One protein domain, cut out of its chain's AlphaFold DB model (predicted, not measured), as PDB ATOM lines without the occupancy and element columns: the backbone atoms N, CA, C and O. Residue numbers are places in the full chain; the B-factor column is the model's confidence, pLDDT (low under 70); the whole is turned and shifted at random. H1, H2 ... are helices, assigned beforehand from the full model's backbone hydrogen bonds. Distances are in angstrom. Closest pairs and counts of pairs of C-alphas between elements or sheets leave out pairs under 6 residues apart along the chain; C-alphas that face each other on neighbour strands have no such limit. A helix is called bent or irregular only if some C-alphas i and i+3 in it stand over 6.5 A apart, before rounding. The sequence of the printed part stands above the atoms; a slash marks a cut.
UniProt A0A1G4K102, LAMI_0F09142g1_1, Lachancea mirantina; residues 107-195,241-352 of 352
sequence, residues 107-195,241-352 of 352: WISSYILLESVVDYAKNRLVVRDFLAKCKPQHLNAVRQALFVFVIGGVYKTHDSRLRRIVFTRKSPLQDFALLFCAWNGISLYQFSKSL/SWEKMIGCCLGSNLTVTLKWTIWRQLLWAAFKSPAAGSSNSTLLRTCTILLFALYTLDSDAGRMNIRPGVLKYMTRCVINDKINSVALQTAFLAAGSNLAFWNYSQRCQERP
ATOM      1  N   TRP A 107     -18.619   4.665  -8.821       75.50
ATOM      2  CA  TRP A 107     -18.507   6.109  -8.631       75.50
ATOM      3  C   TRP A 107     -19.873   6.803  -8.558       75.50
ATOM      4  O   TRP A 107     -19.980   7.825  -7.893       75.50
ATOM      5  N   ILE A 108     -20.918   6.253  -9.194       73.19
ATOM      6  CA  ILE A 108     -22.275   6.813  -9.130       73.19
ATOM      7  C   ILE A 108     -22.850   6.605  -7.731       73.19
ATOM      8  O   ILE A 108     -23.350   7.555  -7.136       73.19
ATOM      9  N   SER A 109     -22.711   5.401  -7.168       79.56
ATOM     10  CA  SER A 109     -23.171   5.102  -5.807       79.56
ATOM     11  C   SER A 109     -22.501   6.000  -4.767       79.56
ATOM     12  O   SER A 109     -23.184   6.594  -3.937       79.56
ATOM     13  N   SER A 110     -21.172   6.152  -4.828       80.31
ATOM     14  CA  SER A 110     -20.437   7.017  -3.891       80.31
ATOM     15  C   SER A 110     -20.766   8.500  -4.077       80.31
ATOM     16  O   SER A 110     -20.848   9.243  -3.098       80.31
ATOM     17  N   TYR A 111     -20.994   8.931  -5.320       78.25
ATOM     18  CA  TYR A 111     -21.413  10.291  -5.631       78.25
ATOM     19  C   TYR A 111     -22.800  10.598  -5.058       78.25
ATOM     20  O   TYR A 111     -22.946  11.572  -4.320       78.25
ATOM     21  N   ILE A 112     -23.804   9.781  -5.402       74.19
ATOM     22  CA  ILE A 112     -25.202  10.000  -5.009       74.19
ATOM     23  C   ILE A 112     -25.323   9.952  -3.493       74.19
ATOM     24  O   ILE A 112     -25.938  10.844  -2.914       74.19
ATOM     25  N   LEU A 113     -24.695   8.971  -2.843       82.75
ATOM     26  CA  LEU A 113     -24.706   8.871  -1.389       82.75
ATOM     27  C   LEU A 113     -24.146  10.141  -0.738       82.75
ATOM     28  O   LEU A 113     -24.818  10.742   0.096       82.75
ATOM     29  N   LEU A 114     -22.944  10.578  -1.138       82.62
ATOM     30  CA  LEU A 114     -22.314  11.732  -0.501       82.62
ATOM     31  C   LEU A 114     -23.112  13.019  -0.724       82.62
ATOM     32  O   LEU A 114     -23.310  13.771   0.224       82.62
ATOM     33  N   GLU A 115     -23.566  13.289  -1.950       78.25
ATOM     34  CA  GLU A 115     -24.357  14.495  -2.207       78.25
ATOM     35  C   GLU A 115     -25.677  14.476  -1.443       78.25
ATOM     36  O   GLU A 115     -26.038  15.486  -0.851       78.25
ATOM     37  N   SER A 116     -26.346  13.327  -1.364       74.06
ATOM     38  CA  SER A 116     -27.617  13.204  -0.644       74.06
ATOM     39  C   SER A 116     -27.445  13.401   0.859       74.06
ATOM     40  O   SER A 116     -28.253  14.090   1.481       74.06
ATOM     41  N   VAL A 117     -26.375  12.856   1.447       82.06
ATOM     42  CA  VAL A 117     -26.043  13.053   2.867       82.06
ATOM     43  C   VAL A 117     -25.675  14.508   3.146       82.06
ATOM     44  O   VAL A 117     -26.149  15.082   4.124       82.06
ATOM     45  N   VAL A 118     -24.864  15.130   2.285       82.25
ATOM     46  CA  VAL A 118     -24.489  16.542   2.441       82.25
ATOM     47  C   VAL A 118     -25.711  17.448   2.308       82.25
ATOM     48  O   VAL A 118     -25.856  18.376   3.100       82.25
ATOM     49  N   ASP A 119     -26.592  17.189   1.346       75.31
ATOM     50  CA  ASP A 119     -27.819  17.965   1.167       75.31
ATOM     51  C   ASP A 119     -28.777  17.794   2.340       75.31
ATOM     52  O   ASP A 119     -29.310  18.785   2.835       75.31
ATOM     53  N   TYR A 120     -28.936  16.567   2.831       80.12
ATOM     54  CA  TYR A 120     -29.735  16.289   4.017       80.12
ATOM     55  C   TYR A 120     -29.198  17.043   5.236       80.12
ATOM     56  O   TYR A 120     -29.946  17.758   5.897       80.12
ATOM     57  N   ALA A 121     -27.889  16.953   5.495       83.31
ATOM     58  CA  ALA A 121     -27.255  17.657   6.603       83.31
ATOM     59  C   ALA A 121     -27.429  19.176   6.477       83.31
ATOM     60  O   ALA A 121     -27.800  19.822   7.447       83.31
ATOM     61  N   LYS A 122     -27.234  19.751   5.282       77.94
ATOM     62  CA  LYS A 122     -27.411  21.194   5.042       77.94
ATOM     63  C   LYS A 122     -28.857  21.667   5.226       77.94
ATOM     64  O   LYS A 122     -29.057  22.816   5.611       77.94
ATOM     65  N   ASN A 123     -29.842  20.818   4.939       73.38
ATOM     66  CA  ASN A 123     -31.258  21.157   5.090       73.38
ATOM     67  C   ASN A 123     -31.749  21.021   6.548       73.38
ATOM     68  O   ASN A 123     -32.833  21.500   6.868       73.38
ATOM     69  N   ARG A 124     -30.982  20.400   7.458       82.06
ATOM     70  CA  ARG A 124     -31.355  20.319   8.879       82.06
ATOM     71  C   ARG A 124     -31.242  21.693   9.545       82.06
ATOM     72  O   ARG A 124     -30.182  22.308   9.493       82.06
ATOM     73  N   LEU A 125     -32.305  22.122  10.235       79.88
ATOM     74  CA  LEU A 125     -32.393  23.425  10.919       79.88
ATOM     75  C   LEU A 125     -31.168  23.720  11.793       79.88
ATOM     76  O   LEU A 125     -30.520  24.738  11.599       79.88
ATOM     77  N   VAL A 126     -30.769  22.776  12.650       82.81
ATOM     78  CA  VAL A 126     -29.595  22.919  13.532       82.81
ATOM     79  C   VAL A 126     -28.317  23.238  12.749       82.81
ATOM     80  O   VAL A 126     -27.541  24.105  13.138       82.81
ATOM     81  N   VAL A 127     -28.100  22.563  11.617       81.31
ATOM     82  CA  VAL A 127     -26.921  22.784  10.770       81.31
ATOM     83  C   VAL A 127     -27.048  24.102  10.018       81.31
ATOM     84  O   VAL A 127     -26.065  24.825   9.900       81.31
ATOM     85  N   ARG A 128     -28.242  24.442   9.526       80.62
ATOM     86  CA  ARG A 128     -28.501  25.713   8.843       80.62
ATOM     87  C   ARG A 128     -28.234  26.898   9.768       80.62
ATOM     88  O   ARG A 128     -27.534  27.827   9.372       80.62
ATOM     89  N   ASP A 129     -28.723  26.824  10.998       82.62
ATOM     90  CA  ASP A 129     -28.560  27.860  12.014       82.62
ATOM     91  C   ASP A 129     -27.110  27.945  12.489       82.62
ATOM     92  O   ASP A 129     -26.569  29.042  12.621       82.62
ATOM     93  N   PHE A 130     -26.443  26.801  12.667       84.00
ATOM     94  CA  PHE A 130     -25.011  26.762  12.945       84.00
ATOM     95  C   PHE A 130     -24.208  27.425  11.818       84.00
ATOM     96  O   PHE A 130     -23.410  28.320  12.076       84.00
ATOM     97  N   LEU A 131     -24.444  27.044  10.558       82.88
ATOM     98  CA  LEU A 131     -23.752  27.612   9.398       82.88
ATOM     99  C   LEU A 131     -24.016  29.115   9.230       82.88
ATOM    100  O   LEU A 131     -23.118  29.824   8.784       82.88
ATOM    101  N   ALA A 132     -25.215  29.593   9.577       81.00
ATOM    102  CA  ALA A 132     -25.571  31.008   9.509       81.00
ATOM    103  C   ALA A 132     -24.883  31.846  10.600       81.00
ATOM    104  O   ALA A 132     -24.497  32.983  10.342       81.00
ATOM    105  N   LYS A 133     -24.711  31.287  11.805       83.75
ATOM    106  CA  LYS A 133     -24.111  31.979  12.959       83.75
ATOM    107  C   LYS A 133     -22.584  31.856  13.022       83.75
ATOM    108  O   LYS A 133     -21.930  32.605  13.743       83.75
ATOM    109  N   CYS A 134     -21.995  30.905  12.299       82.75
ATOM    110  CA  CYS A 134     -20.569  30.609  12.392       82.75
ATOM    111  C   CYS A 134     -19.724  31.568  11.536       82.75
ATOM    112  O   CYS A 134     -19.935  31.709  10.329       82.75
ATOM    113  N   LYS A 135     -18.704  32.189  12.146       83.62
ATOM    114  CA  LYS A 135     -17.727  33.020  11.425       83.62
ATOM    115  C   LYS A 135     -16.997  32.183  10.355       83.62
ATOM    116  O   LYS A 135     -16.679  31.014  10.596       83.62
ATOM    117  N   PRO A 136     -16.630  32.766   9.198       79.81
ATOM    118  CA  PRO A 136     -16.018  32.029   8.085       79.81
ATOM    119  C   PRO A 136     -14.712  31.311   8.461       79.81
ATOM    120  O   PRO A 136     -14.431  30.235   7.934       79.81
ATOM    121  N   GLN A 137     -13.945  31.866   9.402       80.62
ATOM    122  CA  GLN A 137     -12.714  31.268   9.928       80.62
ATOM    123  C   GLN A 137     -12.980  29.959  10.687       80.62
ATOM    124  O   GLN A 137     -12.295  28.965  10.468       80.62
ATOM    125  N   HIS A 138     -14.033  29.917  11.504       83.88
ATOM    126  CA  HIS A 138     -14.410  28.725  12.264       83.88
ATOM    127  C   HIS A 138     -14.929  27.627  11.327       83.88
ATOM    128  O   HIS A 138     -14.586  26.455  11.470       83.88
ATOM    129  N   LEU A 139     -15.677  28.010  10.286       83.88
ATOM    130  CA  LEU A 139     -16.066  27.084   9.222       83.88
ATOM    131  C   LEU A 139     -14.853  26.516   8.477       83.88
ATOM    132  O   LEU A 139     -14.881  25.350   8.078       83.88
ATOM    133  N   ASN A 140     -13.794  27.306   8.275       85.62
ATOM    134  CA  ASN A 140     -12.556  26.797   7.693       85.62
ATOM    135  C   ASN A 140     -11.842  25.822   8.638       85.62
ATOM    136  O   ASN A 140     -11.434  24.759   8.180       85.62
ATOM    137  N   ALA A 141     -11.781  26.113   9.939       86.50
ATOM    138  CA  ALA A 141     -11.208  25.206  10.935       86.50
ATOM    139  C   ALA A 141     -11.923  23.841  10.950       86.50
ATOM    140  O   ALA A 141     -11.280  22.792  10.926       86.50
ATOM    141  N   VAL A 142     -13.260  23.832  10.863       88.50
ATOM    142  CA  VAL A 142     -14.039  22.587  10.715       88.50
ATOM    143  C   VAL A 142     -13.661  21.845   9.427       88.50
ATOM    144  O   VAL A 142     -13.480  20.627   9.439       88.50
ATOM    145  N   ARG A 143     -13.497  22.554   8.302       89.75
ATOM    146  CA  ARG A 143     -13.062  21.930   7.036       89.75
ATOM    147  C   ARG A 143     -11.640  21.385   7.116       89.75
ATOM    148  O   ARG A 143     -11.396  20.329   6.544       89.75
ATOM    149  N   GLN A 144     -10.731  22.067   7.808       91.00
ATOM    150  CA  GLN A 144      -9.363  21.614   8.066       91.00
ATOM    151  C   GLN A 144      -9.348  20.340   8.901       91.00
ATOM    152  O   GLN A 144      -8.712  19.369   8.493       91.00
ATOM    153  N   ALA A 145     -10.130  20.290   9.981       91.44
ATOM    154  CA  ALA A 145     -10.306  19.078  10.770       91.44
ATOM    155  C   ALA A 145     -10.797  17.915   9.895       91.44
ATOM    156  O   ALA A 145     -10.133  16.881   9.801       91.44
ATOM    157  N   LEU A 146     -11.906  18.104   9.170       92.62
ATOM    158  CA  LEU A 146     -12.459  17.080   8.279       92.62
ATOM    159  C   LEU A 146     -11.468  16.642   7.197       92.62
ATOM    160  O   LEU A 146     -11.360  15.456   6.897       92.62
ATOM    161  N   PHE A 147     -10.733  17.581   6.608       93.62
ATOM    162  CA  PHE A 147      -9.748  17.292   5.575       93.62
ATOM    163  C   PHE A 147      -8.628  16.394   6.080       93.62
ATOM    164  O   PHE A 147      -8.288  15.429   5.400       93.62
ATOM    165  N   VAL A 148      -8.107  16.641   7.281       93.19
ATOM    166  CA  VAL A 148      -7.050  15.806   7.859       93.19
ATOM    167  C   VAL A 148      -7.549  14.386   8.148       93.19
ATOM    168  O   VAL A 148      -6.859  13.416   7.829       93.19
ATOM    169  N   PHE A 149      -8.784  14.231   8.635       92.12
ATOM    170  CA  PHE A 149      -9.399  12.904   8.769       92.12
ATOM    171  C   PHE A 149      -9.565  12.198   7.416       92.12
ATOM    172  O   PHE A 149      -9.235  11.017   7.279       92.12
ATOM    173  N   VAL A 150     -10.031  12.919   6.391       92.75
ATOM    174  CA  VAL A 150     -10.184  12.373   5.035       92.75
ATOM    175  C   VAL A 150      -8.833  11.965   4.450       92.75
ATOM    176  O   VAL A 150      -8.754  10.917   3.816       92.75
ATOM    177  N   ILE A 151      -7.759  12.717   4.701       92.38
ATOM    178  CA  ILE A 151      -6.386  12.352   4.316       92.38
ATOM    179  C   ILE A 151      -5.983  11.006   4.924       92.38
ATOM    180  O   ILE A 151      -5.470  10.146   4.205       92.38
ATOM    181  N   GLY A 152      -6.267  10.786   6.211       90.00
ATOM    182  CA  GLY A 152      -6.048   9.490   6.855       90.00
ATOM    183  C   GLY A 152      -6.847   8.360   6.195       90.00
ATOM    184  O   GLY A 152      -6.326   7.266   5.973       90.00
ATOM    185  N   GLY A 153      -8.088   8.643   5.788       89.38
ATOM    186  CA  GLY A 153      -8.900   7.732   4.979       89.38
ATOM    187  C   GLY A 153      -8.275   7.421   3.615       89.38
ATOM    188  O   GLY A 153      -8.186   6.255   3.237       89.38
ATOM    189  N   VAL A 154      -7.788   8.442   2.898       90.06
ATOM    190  CA  VAL A 154      -7.119   8.301   1.592       90.06
ATOM    191  C   VAL A 154      -5.853   7.455   1.712       90.06
ATOM    192  O   VAL A 154      -5.600   6.627   0.836       90.06
ATOM    193  N   TYR A 155      -5.084   7.600   2.793       88.88
ATOM    194  CA  TYR A 155      -3.891   6.784   3.036       88.88
ATOM    195  C   TYR A 155      -4.206   5.280   3.055       88.88
ATOM    196  O   TYR A 155      -3.466   4.487   2.474       88.88
ATOM    197  N   LYS A 156      -5.346   4.897   3.646       86.31
ATOM    198  CA  LYS A 156      -5.809   3.502   3.727       86.31
ATOM    199  C   LYS A 156      -6.448   2.967   2.436       86.31
ATOM    200  O   LYS A 156      -6.801   1.789   2.401       86.31
ATOM    201  N   THR A 157      -6.603   3.783   1.388       85.75
ATOM    202  CA  THR A 157      -7.205   3.324   0.119       85.75
ATOM    203  C   THR A 157      -6.273   2.412  -0.682       85.75
ATOM    204  O   THR A 157      -5.047   2.574  -0.647       85.75
ATOM    205  N   HIS A 158      -6.833   1.453  -1.421       75.81
ATOM    206  CA  HIS A 158      -6.065   0.551  -2.284       75.81
ATOM    207  C   HIS A 158      -5.729   1.228  -3.621       75.81
ATOM    208  O   HIS A 158      -6.618   1.629  -4.362       75.81
ATOM    209  N   ASP A 159      -4.425   1.397  -3.888       66.69
ATOM    210  CA  ASP A 159      -3.807   1.956  -5.112       66.69
ATOM    211  C   ASP A 159      -4.649   3.006  -5.870       66.69
ATOM    212  O   ASP A 159      -4.858   2.951  -7.086       66.69
ATOM    213  N   SER A 160      -5.169   3.996  -5.140       77.12
ATOM    214  CA  SER A 160      -5.952   5.063  -5.749       77.12
ATOM    215  C   SER A 160      -5.026   6.116  -6.367       77.12
ATOM    216  O   SER A 160      -4.015   6.513  -5.779       77.12
ATOM    217  N   ARG A 161      -5.395   6.648  -7.544       81.81
ATOM    218  CA  ARG A 161      -4.677   7.787  -8.159       81.81
ATOM    219  C   ARG A 161      -4.543   8.952  -7.178       81.81
ATOM    220  O   ARG A 161      -3.500   9.591  -7.131       81.81
ATOM    221  N   LEU A 162      -5.581   9.192  -6.374       83.00
ATOM    222  CA  LEU A 162      -5.575  10.220  -5.338       83.00
ATOM    223  C   LEU A 162      -4.509   9.938  -4.272       83.00
ATOM    224  O   LEU A 162      -3.720  10.830  -3.978       83.00
ATOM    225  N   ARG A 163      -4.431   8.708  -3.742       86.69
ATOM    226  CA  ARG A 163      -3.383   8.309  -2.793       86.69
ATOM    227  C   ARG A 163      -1.999   8.510  -3.396       86.69
ATOM    228  O   ARG A 163      -1.141   9.097  -2.747       86.69
ATOM    229  N   ARG A 164      -1.789   8.108  -4.653       84.69
ATOM    230  CA  ARG A 164      -0.508   8.334  -5.334       84.69
ATOM    231  C   ARG A 164      -0.192   9.829  -5.404       84.69
ATOM    232  O   ARG A 164       0.864  10.234  -4.942       84.69
ATOM    233  N   ILE A 165      -1.107  10.673  -5.873       85.12
ATOM    234  CA  ILE A 165      -0.879  12.127  -5.976       85.12
ATOM    235  C   ILE A 165      -0.561  12.757  -4.610       85.12
ATOM    236  O   ILE A 165       0.353  13.575  -4.513       85.12
ATOM    237  N   VAL A 166      -1.297  12.362  -3.568       86.44
ATOM    238  CA  VAL A 166      -1.206  12.943  -2.221       86.44
ATOM    239  C   VAL A 166      -0.000  12.436  -1.437       86.44
ATOM    240  O   VAL A 166       0.495  13.184  -0.612       86.44
ATOM    241  N   PHE A 167       0.488  11.215  -1.670       87.62
ATOM    242  CA  PHE A 167       1.564  10.613  -0.867       87.62
ATOM    243  C   PHE A 167       2.868  10.356  -1.633       87.62
ATOM    244  O   PHE A 167       3.869  10.010  -1.009       87.62
ATOM    245  N   THR A 168       2.911  10.578  -2.952       86.19
ATOM    246  CA  THR A 168       4.164  10.482  -3.726       86.19
ATOM    247  C   THR A 168       5.186  11.476  -3.192       86.19
ATOM    248  O   THR A 168       4.870  12.652  -2.995       86.19
ATOM    249  N   ARG A 169       6.414  11.000  -2.974       85.06
ATOM    250  CA  ARG A 169       7.539  11.841  -2.570       85.06
ATOM    251  C   ARG A 169       7.856  12.829  -3.692       85.06
ATOM    252  O   ARG A 169       8.110  12.420  -4.820       85.06
ATOM    253  N   LYS A 170       7.862  14.113  -3.356       85.31
ATOM    254  CA  LYS A 170       8.277  15.215  -4.225       85.31
ATOM    255  C   LYS A 170       9.239  16.102  -3.450       85.31
ATOM    256  O   LYS A 170       9.169  16.150  -2.219       85.31
ATOM    257  N   SER A 171      10.157  16.763  -4.152       88.69
ATOM    258  CA  SER A 171      11.011  17.754  -3.493       88.69
ATOM    259  C   SER A 171      10.169  18.966  -3.060       88.69
ATOM    260  O   SER A 171       9.164  19.266  -3.714       88.69
ATOM    261  N   PRO A 172      10.561  19.696  -2.000       87.75
ATOM    262  CA  PRO A 172       9.848  20.905  -1.577       87.75
ATOM    263  C   PRO A 172       9.692  21.921  -2.715       87.75
ATOM    264  O   PRO A 172       8.635  22.521  -2.870       87.75
ATOM    265  N   LEU A 173      10.716  22.046  -3.565       87.12
ATOM    266  CA  LEU A 173      10.720  22.914  -4.743       87.12
ATOM    267  C   LEU A 173       9.708  22.468  -5.810       87.12
ATOM    268  O   LEU A 173       9.022  23.305  -6.388       87.12
ATOM    269  N   GLN A 174       9.567  21.158  -6.042       87.12
ATOM    270  CA  GLN A 174       8.557  20.618  -6.960       87.12
ATOM    271  C   GLN A 174       7.133  20.810  -6.429       87.12
ATOM    272  O   GLN A 174       6.241  21.160  -7.201       87.12
ATOM    273  N   ASP A 175       6.909  20.583  -5.131       84.81
ATOM    274  CA  ASP A 175       5.605  20.831  -4.504       84.81
ATOM    275  C   ASP A 175       5.253  22.320  -4.548       84.81
ATOM    276  O   ASP A 175       4.138  22.664  -4.943       84.81
ATOM    277  N   PHE A 176       6.215  23.192  -4.235       87.19
ATOM    278  CA  PHE A 176       6.051  24.636  -4.337       87.19
ATOM    279  C   PHE A 176       5.708  25.052  -5.765       87.19
ATOM    280  O   PHE A 176       4.686  25.694  -5.970       87.19
ATOM    281  N   ALA A 177       6.499  24.643  -6.760       85.00
ATOM    282  CA  ALA A 177       6.261  24.997  -8.156       85.00
ATOM    283  C   ALA A 177       4.885  24.520  -8.641       85.00
ATOM    284  O   ALA A 177       4.143  25.280  -9.256       85.00
ATOM    285  N   LEU A 178       4.495  23.284  -8.312       85.31
ATOM    286  CA  LEU A 178       3.204  22.730  -8.720       85.31
ATOM    287  C   LEU A 178       2.032  23.466  -8.069       85.31
ATOM    288  O   LEU A 178       1.055  23.787  -8.749       85.31
ATOM    289  N   LEU A 179       2.119  23.743  -6.767       84.12
ATOM    290  CA  LEU A 179       1.095  24.496  -6.046       84.12
ATOM    291  C   LEU A 179       1.037  25.949  -6.531       84.12
ATOM    292  O   LEU A 179      -0.058  26.463  -6.746       84.12
ATOM    293  N   PHE A 180       2.188  26.571  -6.788       82.25
ATOM    294  CA  PHE A 180       2.293  27.933  -7.301       82.25
ATOM    295  C   PHE A 180       1.648  28.036  -8.684       82.25
ATOM    296  O   PHE A 180       0.789  28.887  -8.908       82.25
ATOM    297  N   CYS A 181       1.987  27.129  -9.603       81.69
ATOM    298  CA  CYS A 181       1.379  27.066 -10.929       81.69
ATOM    299  C   CYS A 181      -0.125  26.783 -10.856       81.69
ATOM    300  O   CYS A 181      -0.892  27.394 -11.596       81.69
ATOM    301  N   ALA A 182      -0.574  25.895  -9.963       81.75
ATOM    302  CA  ALA A 182      -1.997  25.612  -9.796       81.75
ATOM    303  C   ALA A 182      -2.764  26.837  -9.284       81.75
ATOM    304  O   ALA A 182      -3.834  27.158  -9.801       81.75
ATOM    305  N   TRP A 183      -2.222  27.536  -8.287       77.81
ATOM    306  CA  TRP A 183      -2.869  28.702  -7.699       77.81
ATOM    307  C   TRP A 183      -2.905  29.875  -8.680       77.81
ATOM    308  O   TRP A 183      -3.968  30.451  -8.903       77.81
ATOM    309  N   ASN A 184      -1.793  30.137  -9.371       74.31
ATOM    310  CA  ASN A 184      -1.736  31.148 -10.425       74.31
ATOM    311  C   ASN A 184      -2.603  30.789 -11.633       74.31
ATOM    312  O   ASN A 184      -3.284  31.657 -12.165       74.31
ATOM    313  N   GLY A 185      -2.663  29.516 -12.033       73.69
ATOM    314  CA  GLY A 185      -3.550  29.056 -13.102       73.69
ATOM    315  C   GLY A 185      -5.028  29.249 -12.759       73.69
ATOM    316  O   GLY A 185      -5.815  29.648 -13.614       73.69
ATOM    317  N   ILE A 186      -5.416  29.032 -11.497       74.12
ATOM    318  CA  ILE A 186      -6.778  29.318 -11.032       74.12
ATOM    319  C   ILE A 186      -7.053  30.824 -11.036       74.12
ATOM    320  O   ILE A 186      -8.115  31.228 -11.510       74.12
ATOM    321  N   SER A 187      -6.131  31.643 -10.529       67.25
ATOM    322  CA  SER A 187      -6.277  33.103 -10.519       67.25
ATOM    323  C   SER A 187      -6.366  33.665 -11.937       67.25
ATOM    324  O   SER A 187      -7.259  34.459 -12.226       67.25
ATOM    325  N   LEU A 188      -5.533  33.171 -12.856       70.62
ATOM    326  CA  LEU A 188      -5.571  33.528 -14.271       70.62
ATOM    327  C   LEU A 188      -6.885  33.087 -14.919       70.62
ATOM    328  O   LEU A 188      -7.525  33.883 -15.595       70.62
ATOM    329  N   TYR A 189      -7.351  31.862 -14.657       71.00
ATOM    330  CA  TYR A 189      -8.646  31.388 -15.151       71.00
ATOM    331  C   TYR A 189      -9.807  32.255 -14.649       71.00
ATOM    332  O   TYR A 189     -10.705  32.586 -15.420       71.00
ATOM    333  N   GLN A 190      -9.804  32.639 -13.370       65.31
ATOM    334  CA  GLN A 190     -10.826  33.520 -12.801       65.31
ATOM    335  C   GLN A 190     -10.764  34.922 -13.408       65.31
ATOM    336  O   GLN A 190     -11.807  35.474 -13.756       65.31
ATOM    337  N   PHE A 191      -9.560  35.459 -13.599       62.56
ATOM    338  CA  PHE A 191      -9.338  36.734 -14.265       62.56
ATOM    339  C   PHE A 191      -9.839  36.698 -15.714       62.56
ATOM    340  O   PHE A 191     -10.701  37.496 -16.079       62.56
ATOM    341  N   SER A 192      -9.428  35.709 -16.512       66.62
ATOM    342  CA  SER A 192      -9.929  35.502 -17.874       66.62
ATOM    343  C   SER A 192     -11.450  35.342 -17.891       66.62
ATOM    344  O   SER A 192     -12.133  36.010 -18.661       66.62
ATOM    345  N   LYS A 193     -12.016  34.528 -16.993       63.16
ATOM    346  CA  LYS A 193     -13.470  34.374 -16.867       63.16
ATOM    347  C   LYS A 193     -14.150  35.713 -16.569       63.16
ATOM    348  O   LYS A 193     -15.184  35.993 -17.160       63.16
ATOM    349  N   SER A 194     -13.584  36.550 -15.702       58.31
ATOM    350  CA  SER A 194     -14.142  37.871 -15.383       58.31
ATOM    351  C   SER A 194     -14.077  38.856 -16.558       58.31
ATOM    352  O   SER A 194     -14.973  39.685 -16.708       58.31
ATOM    353  N   LEU A 195     -13.070  38.721 -17.430       58.81
ATOM    354  CA  LEU A 195     -12.945  39.507 -18.658       58.81
ATOM    355  C   LEU A 195     -13.986  39.099 -19.709       58.81
ATOM    356  O   LEU A 195     -14.590  39.969 -20.334       58.81
ATOM    357  N   SER A 241      -1.393  47.247 -16.876       53.22
ATOM    358  CA  SER A 241      -2.132  46.010 -16.550       53.22
ATOM    359  C   SER A 241      -1.242  44.796 -16.223       53.22
ATOM    360  O   SER A 241      -1.699  43.876 -15.544       53.22
ATOM    361  N   TRP A 242       0.015  44.794 -16.676       51.97
ATOM    362  CA  TRP A 242       1.009  43.769 -16.358       51.97
ATOM    363  C   TRP A 242       1.426  43.759 -14.887       51.97
ATOM    364  O   TRP A 242       1.493  42.688 -14.291       51.97
ATOM    365  N   GLU A 243       1.609  44.914 -14.253       53.09
ATOM    366  CA  GLU A 243       1.991  44.978 -12.837       53.09
ATOM    367  C   GLU A 243       0.839  44.598 -11.911       53.09
ATOM    368  O   GLU A 243       1.043  43.907 -10.915       53.09
ATOM    369  N   LYS A 244      -0.406  44.894 -12.305       52.66
ATOM    370  CA  LYS A 244      -1.599  44.352 -11.630       52.66
ATOM    371  C   LYS A 244      -1.658  42.824 -11.720       52.66
ATOM    372  O   LYS A 244      -2.065  42.176 -10.758       52.66
ATOM    373  N   MET A 245      -1.230  42.239 -12.841       48.09
ATOM    374  CA  MET A 245      -1.152  40.783 -13.012       48.09
ATOM    375  C   MET A 245      -0.033  40.173 -12.155       48.09
ATOM    376  O   MET A 245      -0.249  39.162 -11.490       48.09
ATOM    377  N   ILE A 246       1.137  40.814 -12.114       54.25
ATOM    378  CA  ILE A 246       2.299  40.400 -11.313       54.25
ATOM    379  C   ILE A 246       1.985  40.518  -9.811       54.25
ATOM    380  O   ILE A 246       2.168  39.550  -9.074       54.25
ATOM    381  N   GLY A 247       1.398  41.628  -9.360       49.34
ATOM    382  CA  GLY A 247       0.976  41.839  -7.972       49.34
ATOM    383  C   GLY A 247      -0.116  40.868  -7.501       49.34
ATOM    384  O   GLY A 247      -0.085  40.409  -6.358       49.34
ATOM    385  N   CYS A 248      -1.043  40.476  -8.387       51.75
ATOM    386  CA  CYS A 248      -2.086  39.486  -8.086       51.75
ATOM    387  C   CYS A 248      -1.547  38.038  -8.034       51.75
ATOM    388  O   CYS A 248      -2.075  37.202  -7.296       51.75
ATOM    389  N   CYS A 249      -0.484  37.737  -8.789       52.94
ATOM    390  CA  CYS A 249       0.101  36.397  -8.896       52.94
ATOM    391  C   CYS A 249       1.233  36.123  -7.890       52.94
ATOM    392  O   CYS A 249       1.366  34.996  -7.415       52.94
ATOM    393  N   LEU A 250       2.050  37.121  -7.541       57.16
ATOM    394  CA  LEU A 250       3.268  36.908  -6.747       57.16
ATOM    395  C   LEU A 250       3.103  37.233  -5.258       57.16
ATOM    396  O   LEU A 250       3.598  36.476  -4.432       57.16
ATOM    397  N   GLY A 251       2.371  38.287  -4.885       58.03
ATOM    398  CA  GLY A 251       2.317  38.725  -3.483       58.03
ATOM    399  C   GLY A 251       1.483  37.814  -2.574       58.03
ATOM    400  O   GLY A 251       1.953  37.326  -1.548       58.03
ATOM    401  N   SER A 252       0.227  37.553  -2.946       61.47
ATOM    402  CA  SER A 252      -0.733  36.829  -2.093       61.47
ATOM    403  C   SER A 252      -0.600  35.304  -2.180       61.47
ATOM    404  O   SER A 252      -0.791  34.596  -1.186       61.47
ATOM    405  N   ASN A 253      -0.242  34.784  -3.357       70.69
ATOM    406  CA  ASN A 253      -0.194  33.348  -3.624       70.69
ATOM    407  C   ASN A 253       1.087  32.698  -3.101       70.69
ATOM    408  O   ASN A 253       1.061  31.513  -2.770       70.69
ATOM    409  N   LEU A 254       2.188  33.445  -2.988       78.00
ATOM    410  CA  LEU A 254       3.479  32.915  -2.549       78.00
ATOM    411  C   LEU A 254       3.414  32.409  -1.107       78.00
ATOM    412  O   LEU A 254       3.756  31.256  -0.850       78.00
ATOM    413  N   THR A 255       2.884  33.211  -0.177       79.31
ATOM    414  CA  THR A 255       2.737  32.800   1.228       79.31
ATOM    415  C   THR A 255       1.807  31.594   1.371       79.31
ATOM    416  O   THR A 255       2.108  30.663   2.113       79.31
ATOM    417  N   VAL A 256       0.686  31.578   0.641       81.19
ATOM    418  CA  VAL A 256      -0.273  30.458   0.663       81.19
ATOM    419  C   VAL A 256       0.373  29.182   0.129       81.19
ATOM    420  O   VAL A 256       0.265  28.123   0.746       81.19
ATOM    421  N   THR A 257       1.087  29.286  -0.989       83.69
ATOM    422  CA  THR A 257       1.801  28.167  -1.612       83.69
ATOM    423  C   THR A 257       2.874  27.615  -0.680       83.69
ATOM    424  O   THR A 257       2.967  26.399  -0.507       83.69
ATOM    425  N   LEU A 258       3.649  28.488  -0.034       86.31
ATOM    426  CA  LEU A 258       4.693  28.092   0.907       86.31
ATOM    427  C   LEU A 258       4.103  27.337   2.104       86.31
ATOM    428  O   LEU A 258       4.567  26.246   2.426       86.31
ATOM    429  N   LYS A 259       3.023  27.859   2.701       88.94
ATOM    430  CA  LYS A 259       2.306  27.199   3.804       88.94
ATOM    431  C   LYS A 259       1.802  25.805   3.408       88.94
ATOM    432  O   LYS A 259       2.044  24.835   4.122       88.94
ATOM    433  N   TRP A 260       1.169  25.671   2.239       89.62
ATOM    434  CA  TRP A 260       0.727  24.367   1.725       89.62
ATOM    435  C   TRP A 260       1.883  23.416   1.410       89.62
ATOM    436  O   TRP A 260       1.749  22.212   1.624       89.62
ATOM    437  N   THR A 261       3.018  23.939   0.946       90.38
ATOM    438  CA  THR A 261       4.230  23.150   0.693       90.38
ATOM    439  C   THR A 261       4.787  22.588   1.998       90.38
ATOM    440  O   THR A 261       5.009  21.384   2.092       90.38
ATOM    441  N   ILE A 262       4.934  23.423   3.034       91.44
ATOM    442  CA  ILE A 262       5.379  22.988   4.366       91.44
ATOM    443  C   ILE A 262       4.427  21.920   4.909       91.44
ATOM    444  O   ILE A 262       4.863  20.837   5.302       91.44
ATOM    445  N   TRP A 263       3.118  22.177   4.853       93.00
ATOM    446  CA  TRP A 263       2.118  21.214   5.303       93.00
ATOM    447  C   TRP A 263       2.193  19.885   4.536       93.00
ATOM    448  O   TRP A 263       2.123  18.811   5.131       93.00
ATOM    449  N   ARG A 264       2.392  19.930   3.214       91.06
ATOM    450  CA  ARG A 264       2.539  18.734   2.375       91.06
ATOM    451  C   ARG A 264       3.788  17.927   2.737       91.06
ATOM    452  O   ARG A 264       3.716  16.696   2.747       91.06
ATOM    453  N   GLN A 265       4.901  18.590   3.042       90.81
ATOM    454  CA  GLN A 265       6.140  17.939   3.476       90.81
ATOM    455  C   GLN A 265       5.976  17.298   4.862       90.81
ATOM    456  O   GLN A 265       6.361  16.143   5.046       90.81
ATOM    457  N   LEU A 266       5.295  17.975   5.795       91.25
ATOM    458  CA  LEU A 266       4.902  17.404   7.089       91.25
ATOM    459  C   LEU A 266       3.989  16.186   6.918       91.25
ATOM    460  O   LEU A 266       4.215  15.160   7.552       91.25
ATOM    461  N   LEU A 267       3.008  16.253   6.012       92.25
ATOM    462  CA  LEU A 267       2.152  15.119   5.665       92.25
ATOM    463  C   LEU A 267       2.969  13.931   5.168       92.25
ATOM    464  O   LEU A 267       2.737  12.805   5.598       92.25
ATOM    465  N   TRP A 268       3.940  14.159   4.280       90.06
ATOM    466  CA  TRP A 268       4.804  13.076   3.826       90.06
ATOM    467  C   TRP A 268       5.611  12.485   4.984       90.06
ATOM    468  O   TRP A 268       5.602  11.271   5.156       90.06
ATOM    469  N   ALA A 269       6.250  13.324   5.799       88.31
ATOM    470  CA  ALA A 269       7.042  12.879   6.942       88.31
ATOM    471  C   ALA A 269       6.206  12.065   7.944       88.31
ATOM    472  O   ALA A 269       6.625  10.989   8.371       88.31
ATOM    473  N   ALA A 270       4.992  12.527   8.250       87.94
ATOM    474  CA  ALA A 270       4.103  11.901   9.223       87.94
ATOM    475  C   ALA A 270       3.559  10.536   8.758       87.94
ATOM    476  O   ALA A 270       3.298   9.665   9.588       87.94
ATOM    477  N   PHE A 271       3.425  10.327   7.444       86.44
ATOM    478  CA  PHE A 271       2.965   9.067   6.844       86.44
ATOM    479  C   PHE A 271       4.085   8.186   6.262       86.44
ATOM    480  O   PHE A 271       3.807   7.084   5.786       86.44
ATOM    481  N   LYS A 272       5.344   8.647   6.297       82.50
ATOM    482  CA  LYS A 272       6.526   7.873   5.881       82.50
ATOM    483  C   LYS A 272       6.864   6.767   6.878       82.50
ATOM    484  O   LYS A 272       7.411   5.743   6.482       82.50
ATOM    485  N   SER A 273       6.591   6.992   8.165       76.38
ATOM    486  CA  SER A 273       6.897   6.013   9.206       76.38
ATOM    487  C   SER A 273       6.152   4.698   8.930       76.38
ATOM    488  O   SER A 273       4.948   4.745   8.689       76.38
ATOM    489  N   PRO A 274       6.811   3.527   9.000       62.97
ATOM    490  CA  PRO A 274       6.151   2.232   8.809       62.97
ATOM    491  C   PRO A 274       5.063   1.957   9.862       62.97
ATOM    492  O   PRO A 274       4.157   1.165   9.625       62.97
ATOM    493  N   ALA A 275       5.106   2.653  11.005       69.00
ATOM    494  CA  ALA A 275       4.058   2.614  12.024       69.00
ATOM    495  C   ALA A 275       2.871   3.558  11.729       69.00
ATOM    496  O   ALA A 275       1.862   3.528  12.440       69.00
ATOM    497  N   ALA A 276       2.964   4.419  10.709       66.06
ATOM    498  CA  ALA A 276       1.893   5.342  10.356       66.06
ATOM    499  C   ALA A 276       0.711   4.565   9.764       66.06
ATOM    500  O   ALA A 276       0.789   3.996   8.680       66.06
ATOM    501  N   GLY A 277      -0.405   4.534  10.490       65.62
ATOM    502  CA  GLY A 277      -1.618   3.848  10.049       65.62
ATOM    503  C   GLY A 277      -1.620   2.327  10.231       65.62
ATOM    504  O   GLY A 277      -2.574   1.698   9.767       65.62
ATOM    505  N   SER A 278      -0.624   1.762  10.932       74.88
ATOM    506  CA  SER A 278      -0.604   0.348  11.347       74.88
ATOM    507  C   SER A 278      -1.766   0.007  12.285       74.88
ATOM    508  O   SER A 278      -2.334  -1.079  12.204       74.88
ATOM    509  N   SER A 279      -2.185   0.963  13.116       83.00
ATOM    510  CA  SER A 279      -3.384   0.889  13.944       83.00
ATOM    511  C   SER A 279      -4.258   2.132  13.742       83.00
ATOM    512  O   SER A 279      -3.859   3.139  13.147       83.00
ATOM    513  N   ASN A 280      -5.496   2.075  14.235       83.44
ATOM    514  CA  ASN A 280      -6.361   3.255  14.253       83.44
ATOM    515  C   ASN A 280      -5.838   4.333  15.221       83.44
ATOM    516  O   ASN A 280      -6.023   5.515  14.944       83.44
ATOM    517  N   SER A 281      -5.141   3.954  16.301       84.00
ATOM    518  CA  SER A 281      -4.580   4.904  17.269       84.00
ATOM    519  C   SER A 281      -3.382   5.671  16.705       84.00
ATOM    520  O   SER A 281      -3.321   6.894  16.854       84.00
ATOM    521  N   THR A 282      -2.470   5.011  15.979       85.88
ATOM    522  CA  THR A 282      -1.370   5.706  15.288       85.88
ATOM    523  C   THR A 282      -1.887   6.591  14.164       85.88
ATOM    524  O   THR A 282      -1.410   7.715  14.029       85.88
ATOM    525  N   LEU A 283      -2.906   6.155  13.411       87.56
ATOM    526  CA  LEU A 283      -3.540   7.004  12.395       87.56
ATOM    527  C   LEU A 283      -4.143   8.273  13.009       87.56
ATOM    528  O   LEU A 283      -3.960   9.360  12.462       87.56
ATOM    529  N   LEU A 284      -4.853   8.135  14.133       88.19
ATOM    530  CA  LEU A 284      -5.466   9.265  14.825       88.19
ATOM    531  C   LEU A 284      -4.396  10.248  15.306       88.19
ATOM    532  O   LEU A 284      -4.508  11.433  15.021       88.19
ATOM    533  N   ARG A 285      -3.310   9.757  15.916       89.19
ATOM    534  CA  ARG A 285      -2.169  10.593  16.320       89.19
ATOM    535  C   ARG A 285      -1.553  11.340  15.134       89.19
ATOM    536  O   ARG A 285      -1.311  12.540  15.238       89.19
ATOM    537  N   THR A 286      -1.329  10.664  14.006       89.88
ATOM    538  CA  THR A 286      -0.826  11.294  12.774       89.88
ATOM    539  C   THR A 286      -1.774  12.390  12.282       89.88
ATOM    540  O   THR A 286      -1.325  13.481  11.937       89.88
ATOM    541  N   CYS A 287      -3.085  12.138  12.299       90.38
ATOM    542  CA  CYS A 287      -4.091  13.140  11.952       90.38
ATOM    543  C   CYS A 287      -4.056  14.327  12.926       90.38
ATOM    544  O   CYS A 287      -4.029  15.472  12.495       90.38
ATOM    545  N   THR A 288      -3.970  14.089  14.232       90.88
ATOM    546  CA  THR A 288      -3.881  15.157  15.235       90.88
ATOM    547  C   THR A 288      -2.657  16.047  15.010       90.88
ATOM    548  O   THR A 288      -2.790  17.267  14.991       90.88
ATOM    549  N   ILE A 289      -1.483  15.462  14.742       91.75
ATOM    550  CA  ILE A 289      -0.257  16.218  14.429       91.75
ATOM    551  C   ILE A 289      -0.455  17.094  13.182       91.75
ATOM    552  O   ILE A 289      -0.077  18.264  13.177       91.75
ATOM    553  N   LEU A 290      -1.078  16.558  12.130       92.62
ATOM    554  CA  LEU A 290      -1.325  17.309  10.896       92.62
ATOM    555  C   LEU A 290      -2.377  18.404  11.050       92.62
ATOM    556  O   LEU A 290      -2.306  19.410  10.344       92.62
ATOM    557  N   LEU A 291      -3.336  18.219  11.956       92.12
ATOM    558  CA  LEU A 291      -4.304  19.247  12.310       92.12
ATOM    559  C   LEU A 291      -3.633  20.387  13.074       92.12
ATOM    560  O   LEU A 291      -3.840  21.544  12.719       92.12
ATOM    561  N   PHE A 292      -2.775  20.074  14.050       90.38
ATOM    562  CA  PHE A 292      -1.965  21.089  14.726       90.38
ATOM    563  C   PHE A 292      -1.060  21.833  13.746       90.38
ATOM    564  O   PHE A 292      -0.981  23.052  13.816       90.38
ATOM    565  N   ALA A 293      -0.455  21.136  12.780       90.31
ATOM    566  CA  ALA A 293       0.320  21.778  11.724       90.31
ATOM    567  C   ALA A 293      -0.521  22.732  10.855       90.31
ATOM    568  O   ALA A 293      -0.038  23.795  10.485       90.31
ATOM    569  N   LEU A 294      -1.775  22.391  10.517       89.75
ATOM    570  CA  LEU A 294      -2.665  23.337   9.824       89.75
ATOM    571  C   LEU A 294      -2.980  24.541  10.698       89.75
ATOM    572  O   LEU A 294      -2.914  25.662  10.213       89.75
ATOM    573  N   TYR A 295      -3.297  24.307  11.970       87.81
ATOM    574  CA  TYR A 295      -3.631  25.369  12.906       87.81
ATOM    575  C   TYR A 295      -2.473  26.361  13.080       87.81
ATOM    576  O   TYR A 295      -2.683  27.568  13.000       87.81
ATOM    577  N   THR A 296      -1.241  25.869  13.237       87.00
ATOM    578  CA  THR A 296      -0.056  26.729  13.371       87.00
ATOM    579  C   THR A 296       0.290  27.452  12.073       87.00
ATOM    580  O   THR A 296       0.679  28.615  12.107       87.00
ATOM    581  N   LEU A 297       0.122  26.807  10.913       85.94
ATOM    582  CA  LEU A 297       0.394  27.436   9.617       85.94
ATOM    583  C   LEU A 297      -0.695  28.441   9.203       85.94
ATOM    584  O   LEU A 297      -0.402  29.381   8.462       85.94
ATOM    585  N   ASP A 298      -1.937  28.287   9.664       82.94
ATOM    586  CA  ASP A 298      -3.073  29.157   9.318       82.94
ATOM    587  C   ASP A 298      -3.245  30.367  10.260       82.94
ATOM    588  O   ASP A 298      -4.249  31.070  10.152       82.94
ATOM    589  N   SER A 299      -2.256  30.639  11.128       65.25
ATOM    590  CA  SER A 299      -2.286  31.629  12.227       65.25
ATOM    591  C   SER A 299      -2.803  33.028  11.863       65.25
ATOM    592  O   SER A 299      -3.378  33.696  12.714       65.25
ATOM    593  N   ASP A 300      -2.679  33.442  10.597       57.34
ATOM    594  CA  ASP A 300      -3.136  34.746  10.113       57.34
ATOM    595  C   ASP A 300      -4.241  34.618   9.058       57.34
ATOM    596  O   ASP A 300      -4.005  34.235   7.904       57.34
ATOM    597  N   ALA A 301      -5.447  35.039   9.444       56.94
ATOM    598  CA  ALA A 301      -6.573  35.369   8.568       56.94
ATOM    599  C   ALA A 301      -7.159  34.234   7.694       56.94
ATOM    600  O   ALA A 301      -7.863  34.525   6.725       56.94
ATOM    601  N   GLY A 302      -6.942  32.954   8.021       59.44
ATOM    602  CA  GLY A 302      -7.617  31.844   7.327       59.44
ATOM    603  C   GLY A 302      -7.199  31.694   5.860       59.44
ATOM    604  O   GLY A 302      -8.023  31.407   4.983       59.44
ATOM    605  N   ARG A 303      -5.921  31.950   5.567       69.50
ATOM    606  CA  ARG A 303      -5.366  31.913   4.205       69.50
ATOM    607  C   ARG A 303      -5.216  30.483   3.672       69.50
ATOM    608  O   ARG A 303      -5.224  30.289   2.456       69.50
ATOM    609  N   MET A 304      -5.147  29.471   4.539       81.56
ATOM    610  CA  MET A 304      -5.177  28.051   4.162       81.56
ATOM    611  C   MET A 304      -6.615  27.524   4.085       81.56
ATOM    612  O   MET A 304      -7.027  26.618   4.815       81.56
ATOM    613  N   ASN A 305      -7.403  28.097   3.175       83.25
ATOM    614  CA  ASN A 305      -8.799  27.710   3.006       83.25
ATOM    615  C   ASN A 305      -8.948  26.395   2.227       83.25
ATOM    616  O   ASN A 305      -8.449  26.255   1.106       83.25
ATOM    617  N   ILE A 306      -9.718  25.455   2.776       82.62
ATOM    618  CA  ILE A 306     -10.060  24.206   2.091       82.62
ATOM    619  C   ILE A 306     -11.393  24.359   1.374       82.62
ATOM    620  O   ILE A 306     -12.457  24.525   1.975       82.62
ATOM    621  N   ARG A 307     -11.344  24.249   0.044       80.75
ATOM    622  CA  ARG A 307     -12.541  24.320  -0.797       80.75
ATOM    623  C   ARG A 307     -13.462  23.123  -0.506       80.75
ATOM    624  O   ARG A 307     -13.007  21.982  -0.629       80.75
ATOM    625  N   PRO A 308     -14.768  23.338  -0.246       79.44
ATOM    626  CA  PRO A 308     -15.723  22.254   0.005       79.44
ATOM    627  C   PRO A 308     -15.748  21.185  -1.096       79.44
ATOM    628  O   PRO A 308     -15.871  19.998  -0.809       79.44
ATOM    629  N   GLY A 309     -15.571  21.591  -2.359       76.44
ATOM    630  CA  GLY A 309     -15.517  20.670  -3.495       76.44
ATOM    631  C   GLY A 309     -14.342  19.687  -3.445       76.44
ATOM    632  O   GLY A 309     -14.513  18.528  -3.815       76.44
ATOM    633  N   VAL A 310     -13.177  20.112  -2.937       82.44
ATOM    634  CA  VAL A 310     -12.007  19.232  -2.764       82.44
ATOM    635  C   VAL A 310     -12.300  18.200  -1.684       82.44
ATOM    636  O   VAL A 310     -12.130  17.005  -1.915       82.44
ATOM    637  N   LEU A 311     -12.829  18.646  -0.543       86.19
ATOM    638  CA  LEU A 311     -13.193  17.763   0.562       86.19
ATOM    639  C   LEU A 311     -14.243  16.726   0.136       86.19
ATOM    640  O   LEU A 311     -14.074  15.532   0.389       86.19
ATOM    641  N   LYS A 312     -15.286  17.163  -0.585       83.56
ATOM    642  CA  LYS A 312     -16.291  16.272  -1.180       83.56
ATOM    643  C   LYS A 312     -15.638  15.250  -2.105       83.56
ATOM    644  O   LYS A 312     -15.861  14.057  -1.942       83.56
ATOM    645  N   TYR A 313     -14.813  15.698  -3.048       84.75
ATOM    646  CA  TYR A 313     -14.149  14.812  -4.001       84.75
ATOM    647  C   TYR A 313     -13.290  13.746  -3.308       84.75
ATOM    648  O   TYR A 313     -13.433  12.561  -3.602       84.75
ATOM    649  N   MET A 314     -12.455  14.141  -2.344       89.25
ATOM    650  CA  MET A 314     -11.602  13.197  -1.617       89.25
ATOM    651  C   MET A 314     -12.425  12.201  -0.801       89.25
ATOM    652  O   MET A 314     -12.145  11.004  -0.832       89.25
ATOM    653  N   THR A 315     -13.495  12.667  -0.153       89.12
ATOM    654  CA  THR A 315     -14.431  11.797   0.570       89.12
ATOM    655  C   THR A 315     -15.086  10.786  -0.374       89.12
ATOM    656  O   THR A 315     -15.144   9.602  -0.052       89.12
ATOM    657  N   ARG A 316     -15.499  11.201  -1.586       86.62
ATOM    658  CA  ARG A 316     -16.022  10.271  -2.607       86.62
ATOM    659  C   ARG A 316     -14.995   9.218  -2.990       86.62
ATOM    660  O   ARG A 316     -15.370   8.062  -3.131       86.62
ATOM    661  N   CYS A 317     -13.722   9.584  -3.148       86.50
ATOM    662  CA  CYS A 317     -12.670   8.614  -3.450       86.50
ATOM    663  C   CYS A 317     -12.516   7.573  -2.334       86.50
ATOM    664  O   CYS A 317     -12.420   6.387  -2.640       86.50
ATOM    665  N   VAL A 318     -12.552   7.995  -1.065       90.00
ATOM    666  CA  VAL A 318     -12.499   7.082   0.090       90.00
ATOM    667  C   VAL A 318     -13.717   6.158   0.115       90.00
ATOM    668  O   VAL A 318     -13.560   4.945   0.221       90.00
ATOM    669  N   ILE A 319     -14.930   6.698  -0.043       89.25
ATOM    670  CA  ILE A 319     -16.162   5.894  -0.086       89.25
ATOM    671  C   ILE A 319     -16.115   4.909  -1.260       89.25
ATOM    672  O   ILE A 319     -16.407   3.732  -1.087       89.25
ATOM    673  N   ASN A 320     -15.719   5.366  -2.449       87.50
ATOM    674  CA  ASN A 320     -15.648   4.540  -3.651       87.50
ATOM    675  C   ASN A 320     -14.683   3.355  -3.501       87.50
ATOM    676  O   ASN A 320     -14.976   2.278  -4.010       87.50
ATOM    677  N   ASP A 321     -13.560   3.551  -2.811       87.38
ATOM    678  CA  ASP A 321     -12.607   2.484  -2.486       87.38
ATOM    679  C   ASP A 321     -13.205   1.457  -1.508       87.38
ATOM    680  O   ASP A 321     -13.043   0.252  -1.688       87.38
ATOM    681  N   LYS A 322     -13.991   1.919  -0.525       86.12
ATOM    682  CA  LYS A 322     -14.704   1.044   0.422       86.12
ATOM    683  C   LYS A 322     -15.853   0.256  -0.208       86.12
ATOM    684  O   LYS A 322     -16.221  -0.789   0.325       86.12
ATOM    685  N   ILE A 323     -16.399   0.702  -1.342       85.06
ATOM    686  CA  ILE A 323     -17.376  -0.067  -2.126       85.06
ATOM    687  C   ILE A 323     -16.637  -1.194  -2.864       85.06
ATOM    688  O   ILE A 323     -16.311  -1.116  -4.054       85.06
ATOM    689  N   ASN A 324     -16.350  -2.276  -2.147       82.00
ATOM    690  CA  ASN A 324     -15.668  -3.444  -2.694       82.00
ATOM    691  C   ASN A 324     -16.649  -4.447  -3.332       82.00
ATOM    692  O   ASN A 324     -16.318  -5.006  -4.378       82.00
ATOM    693  N   SER A 325     -17.871  -4.582  -2.805       84.25
ATOM    694  CA  SER A 325     -18.886  -5.537  -3.270       84.25
ATOM    695  C   SER A 325     -20.038  -4.895  -4.053       84.25
ATOM    696  O   SER A 325     -20.368  -3.719  -3.880       84.25
ATOM    697  N   VAL A 326     -20.683  -5.698  -4.909       81.12
ATOM    698  CA  VAL A 326     -21.903  -5.296  -5.633       81.12
ATOM    699  C   VAL A 326     -23.050  -5.030  -4.654       81.12
ATOM    700  O   VAL A 326     -23.778  -4.061  -4.826       81.12
ATOM    701  N   ALA A 327     -23.169  -5.819  -3.582       84.38
ATOM    702  CA  ALA A 327     -24.198  -5.625  -2.562       84.38
ATOM    703  C   ALA A 327     -24.087  -4.253  -1.874       84.38
ATOM    704  O   ALA A 327     -25.074  -3.524  -1.801       84.38
ATOM    705  N   LEU A 328     -22.879  -3.855  -1.449       84.25
ATOM    706  CA  LEU A 328     -22.645  -2.532  -0.854       84.25
ATOM    707  C   LEU A 328     -22.896  -1.408  -1.855       84.25
ATOM    708  O   LEU A 328     -23.448  -0.367  -1.506       84.25
ATOM    709  N   GLN A 329     -22.518  -1.623  -3.112       84.62
ATOM    710  CA  GLN A 329     -22.763  -0.660  -4.171       84.62
ATOM    711  C   GLN A 329     -24.262  -0.400  -4.376       84.62
ATOM    712  O   GLN A 329     -24.673   0.759  -4.484       84.62
ATOM    713  N   THR A 330     -25.056  -1.469  -4.432       83.44
ATOM    714  CA  THR A 330     -26.515  -1.428  -4.565       83.44
ATOM    715  C   THR A 330     -27.152  -0.794  -3.334       83.44
ATOM    716  O   THR A 330     -27.987   0.092  -3.482       83.44
ATOM    717  N   ALA A 331     -26.710  -1.166  -2.129       86.44
ATOM    718  CA  ALA A 331     -27.205  -0.594  -0.880       86.44
ATOM    719  C   ALA A 331     -26.947   0.918  -0.800       86.44
ATOM    720  O   ALA A 331     -27.852   1.683  -0.484       86.44
ATOM    721  N   PHE A 332     -25.739   1.376  -1.144       85.88
ATOM    722  CA  PHE A 332     -25.396   2.801  -1.127       85.88
ATOM    723  C   PHE A 332     -26.118   3.594  -2.209       85.88
ATOM    724  O   PHE A 332     -26.523   4.729  -1.964       85.88
ATOM    725  N   LEU A 333     -26.306   2.999  -3.389       82.94
ATOM    726  CA  LEU A 333     -27.109   3.605  -4.443       82.94
ATOM    727  C   LEU A 333     -28.566   3.738  -3.995       82.94
ATOM    728  O   LEU A 333     -29.131   4.819  -4.103       82.94
ATOM    729  N   ALA A 334     -29.143   2.682  -3.422       84.31
ATOM    730  CA  ALA A 334     -30.521   2.688  -2.951       84.31
ATOM    731  C   ALA A 334     -30.744   3.677  -1.798       84.31
ATOM    732  O   ALA A 334     -31.688   4.468  -1.838       84.31
ATOM    733  N   ALA A 335     -29.859   3.671  -0.799       86.56
ATOM    734  CA  ALA A 335     -29.914   4.580   0.341       86.56
ATOM    735  C   ALA A 335     -29.722   6.039  -0.092       86.56
ATOM    736  O   ALA A 335     -30.503   6.907   0.293       86.56
ATOM    737  N   GLY A 336     -28.723   6.307  -0.939       80.50
ATOM    738  CA  GLY A 336     -28.467   7.640  -1.474       80.50
ATOM    739  C   GLY A 336     -29.639   8.159  -2.305       80.50
ATOM    740  O   GLY A 336     -30.103   9.270  -2.073       80.50
ATOM    741  N   SER A 337     -30.170   7.351  -3.223       77.62
ATOM    742  CA  SER A 337     -31.316   7.723  -4.056       77.62
ATOM    743  C   SER A 337     -32.580   7.986  -3.234       77.62
ATOM    744  O   SER A 337     -33.259   8.981  -3.480       77.62
ATOM    745  N   ASN A 338     -32.881   7.157  -2.230       82.12
ATOM    746  CA  ASN A 338     -34.015   7.396  -1.332       82.12
ATOM    747  C   ASN A 338     -33.836   8.675  -0.507       82.12
ATOM    748  O   ASN A 338     -34.773   9.461  -0.377       82.12
ATOM    749  N   LEU A 339     -32.625   8.934  -0.005       79.50
ATOM    750  CA  LEU A 339     -32.331  10.161   0.730       79.50
ATOM    751  C   LEU A 339     -32.416  11.404  -0.174       79.50
ATOM    752  O   LEU A 339     -32.924  12.440   0.249       79.50
ATOM    753  N   ALA A 340     -31.978  11.308  -1.434       75.50
ATOM    754  CA  ALA A 340     -32.145  12.369  -2.425       75.50
ATOM    755  C   ALA A 340     -33.625  12.679  -2.682       75.50
ATOM    756  O   ALA A 340     -34.011  13.849  -2.714       75.50
ATOM    757  N   PHE A 341     -34.447  11.636  -2.836       76.88
ATOM    758  CA  PHE A 341     -35.889  11.778  -3.018       76.88
ATOM    759  C   PHE A 341     -36.543  12.442  -1.801       76.88
ATOM    760  O   PHE A 341     -37.300  13.396  -1.963       76.88
ATOM    761  N   TRP A 342     -36.177  12.015  -0.590       77.12
ATOM    762  CA  TRP A 342     -36.645  12.621   0.658       77.12
ATOM    763  C   TRP A 342     -36.280  14.109   0.768       77.12
ATOM    764  O   TRP A 342     -37.119  14.959   1.065       77.12
ATOM    765  N   ASN A 343     -35.023  14.455   0.482       74.25
ATOM    766  CA  ASN A 343     -34.569  15.846   0.494       74.25
ATOM    767  C   ASN A 343     -35.329  16.704  -0.522       74.25
ATOM    768  O   ASN A 343     -35.581  17.885  -0.286       74.25
ATOM    769  N   TYR A 344     -35.667  16.124  -1.673       73.38
ATOM    770  CA  TYR A 344     -36.450  16.792  -2.698       73.38
ATOM    771  C   TYR A 344     -37.899  17.013  -2.260       73.38
ATOM    772  O   TYR A 344     -38.395  18.130  -2.397       73.38
ATOM    773  N   SER A 345     -38.558  15.999  -1.690       74.25
ATOM    774  CA  SER A 345     -39.940  16.125  -1.223       74.25
ATOM    775  C   SER A 345     -40.079  17.175  -0.122       74.25
ATOM    776  O   SER A 345     -40.988  17.998  -0.201       74.25
ATOM    777  N   GLN A 346     -39.141  17.226   0.831       74.25
ATOM    778  CA  GLN A 346     -39.134  18.269   1.866       74.25
ATOM    779  C   GLN A 346     -38.988  19.674   1.265       74.25
ATOM    780  O   GLN A 346     -39.777  20.563   1.566       74.25
ATOM    781  N   ARG A 347     -38.059  19.867   0.317       68.12
ATOM    782  CA  ARG A 347     -37.883  21.159  -0.378       68.12
ATOM    783  C   ARG A 347     -39.105  21.595  -1.192       68.12
ATOM    784  O   ARG A 347     -39.237  22.783  -1.473       68.12
ATOM    785  N   CYS A 348     -39.929  20.657  -1.649       65.62
ATOM    786  CA  CYS A 348     -41.168  20.950  -2.367       65.62
ATOM    787  C   CYS A 348     -42.328  21.291  -1.426       65.62
ATOM    788  O   CYS A 348     -43.169  22.087  -1.817       65.62
ATOM    789  N   GLN A 349     -42.357  20.734  -0.213       62.12
ATOM    790  CA  GLN A 349     -43.345  21.073   0.818       62.12
ATOM    791  C   GLN A 349     -43.050  22.419   1.503       62.12
ATOM    792  O   GLN A 349     -43.971  23.101   1.927       62.12
ATOM    793  N   GLU A 350     -41.781  22.826   1.578       53.22
ATOM    794  CA  GLU A 350     -41.348  24.100   2.182       53.22
ATOM    795  C   GLU A 350     -41.428  25.316   1.233       53.22
ATOM    796  O   GLU A 350     -41.026  26.419   1.610       53.22
ATOM    797  N   ARG A 351     -41.894  25.145  -0.012       37.09
ATOM    798  CA  ARG A 351     -42.129  26.270  -0.929       37.09
ATOM    799  C   ARG A 351     -43.597  26.698  -0.831       37.09
ATOM    800  O   ARG A 351     -44.435  25.848  -1.117       37.09
ATOM    801  N   PRO A 352     -43.889  27.953  -0.438       33.00
ATOM    802  CA  PRO A 352     -45.249  28.480  -0.450       33.00
ATOM    803  C   PRO A 352     -45.837  28.510  -1.864       33.00
ATOM    804  O   PRO A 352     -45.049  28.654  -2.837       33.00
TER     805      PRO A 352
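AT A GLANCE: This is residues 107 to 195 and 241 to 352 of the 352 residues of the protein "LAMI_0F09142g1_1" of Lachancea mirantina (UniProt A0A1G4K102). A winding series of helices, each packed on the next, runs H9, H1, H8, H3, H7, H6b, H5; H3 and H8 make its middle. H4 crosses the last residues of H3, and residues 124 to 129 stick out where H2 joins H1 to H3. The printed part has 201 residues with nine named helices, H1 to H9 in chain order, and no named strand: all helix. It is only just compact, close to loose, with a radius of gyration of the C-alphas of 19.5 A and spans of 52 by 50 by 29 A.

IN THESE COORDINATES: H1, residues 107 to 123, begins at C-alpha 107 (-18.507, 6.109, -8.631). H2 is 125 to 133, H3 136 to 155, H4 161 to 167, and H5 172 to 195, 34.0 A long. H6, 241 to 272, was assigned as one helix by its hydrogen bonds but is bent, C-alphas 249 and 252 being 6.9 A apart; its arms are H6a, 241 to 249, and H6b, 252 to 272, 30.9 A. H7 is 280 to 297, H8 308 to 322, and H9, 326 to 349, 34.6 A long, ends at (-43.345, 21.073, 0.818).

HOW THE PARTS SIT: H3 touches H7, and their closest C-alphas are those of Val 148 and Cys 287, 5.7 A apart. H1 touches H9, Leu 113 to Gly 336, 4.0 A. H3 touches H8, Val 154 to Val 318, 5.7 A, at a shallow tilt of 25 degrees, the same way. H6b and H7 form a hairpin, Ala 270 to Thr 286, 6.1 A. Every O i to N i+4 pair is within hydrogen-bond range except in H6b, 16 of 17.

THE WHOLE: Residues 196 to 240 are not printed; C-alphas 195 and 241 are 12.8 A apart across the cut. Of the links printed whole, none is long. H6a has a mean pLDDT of 52.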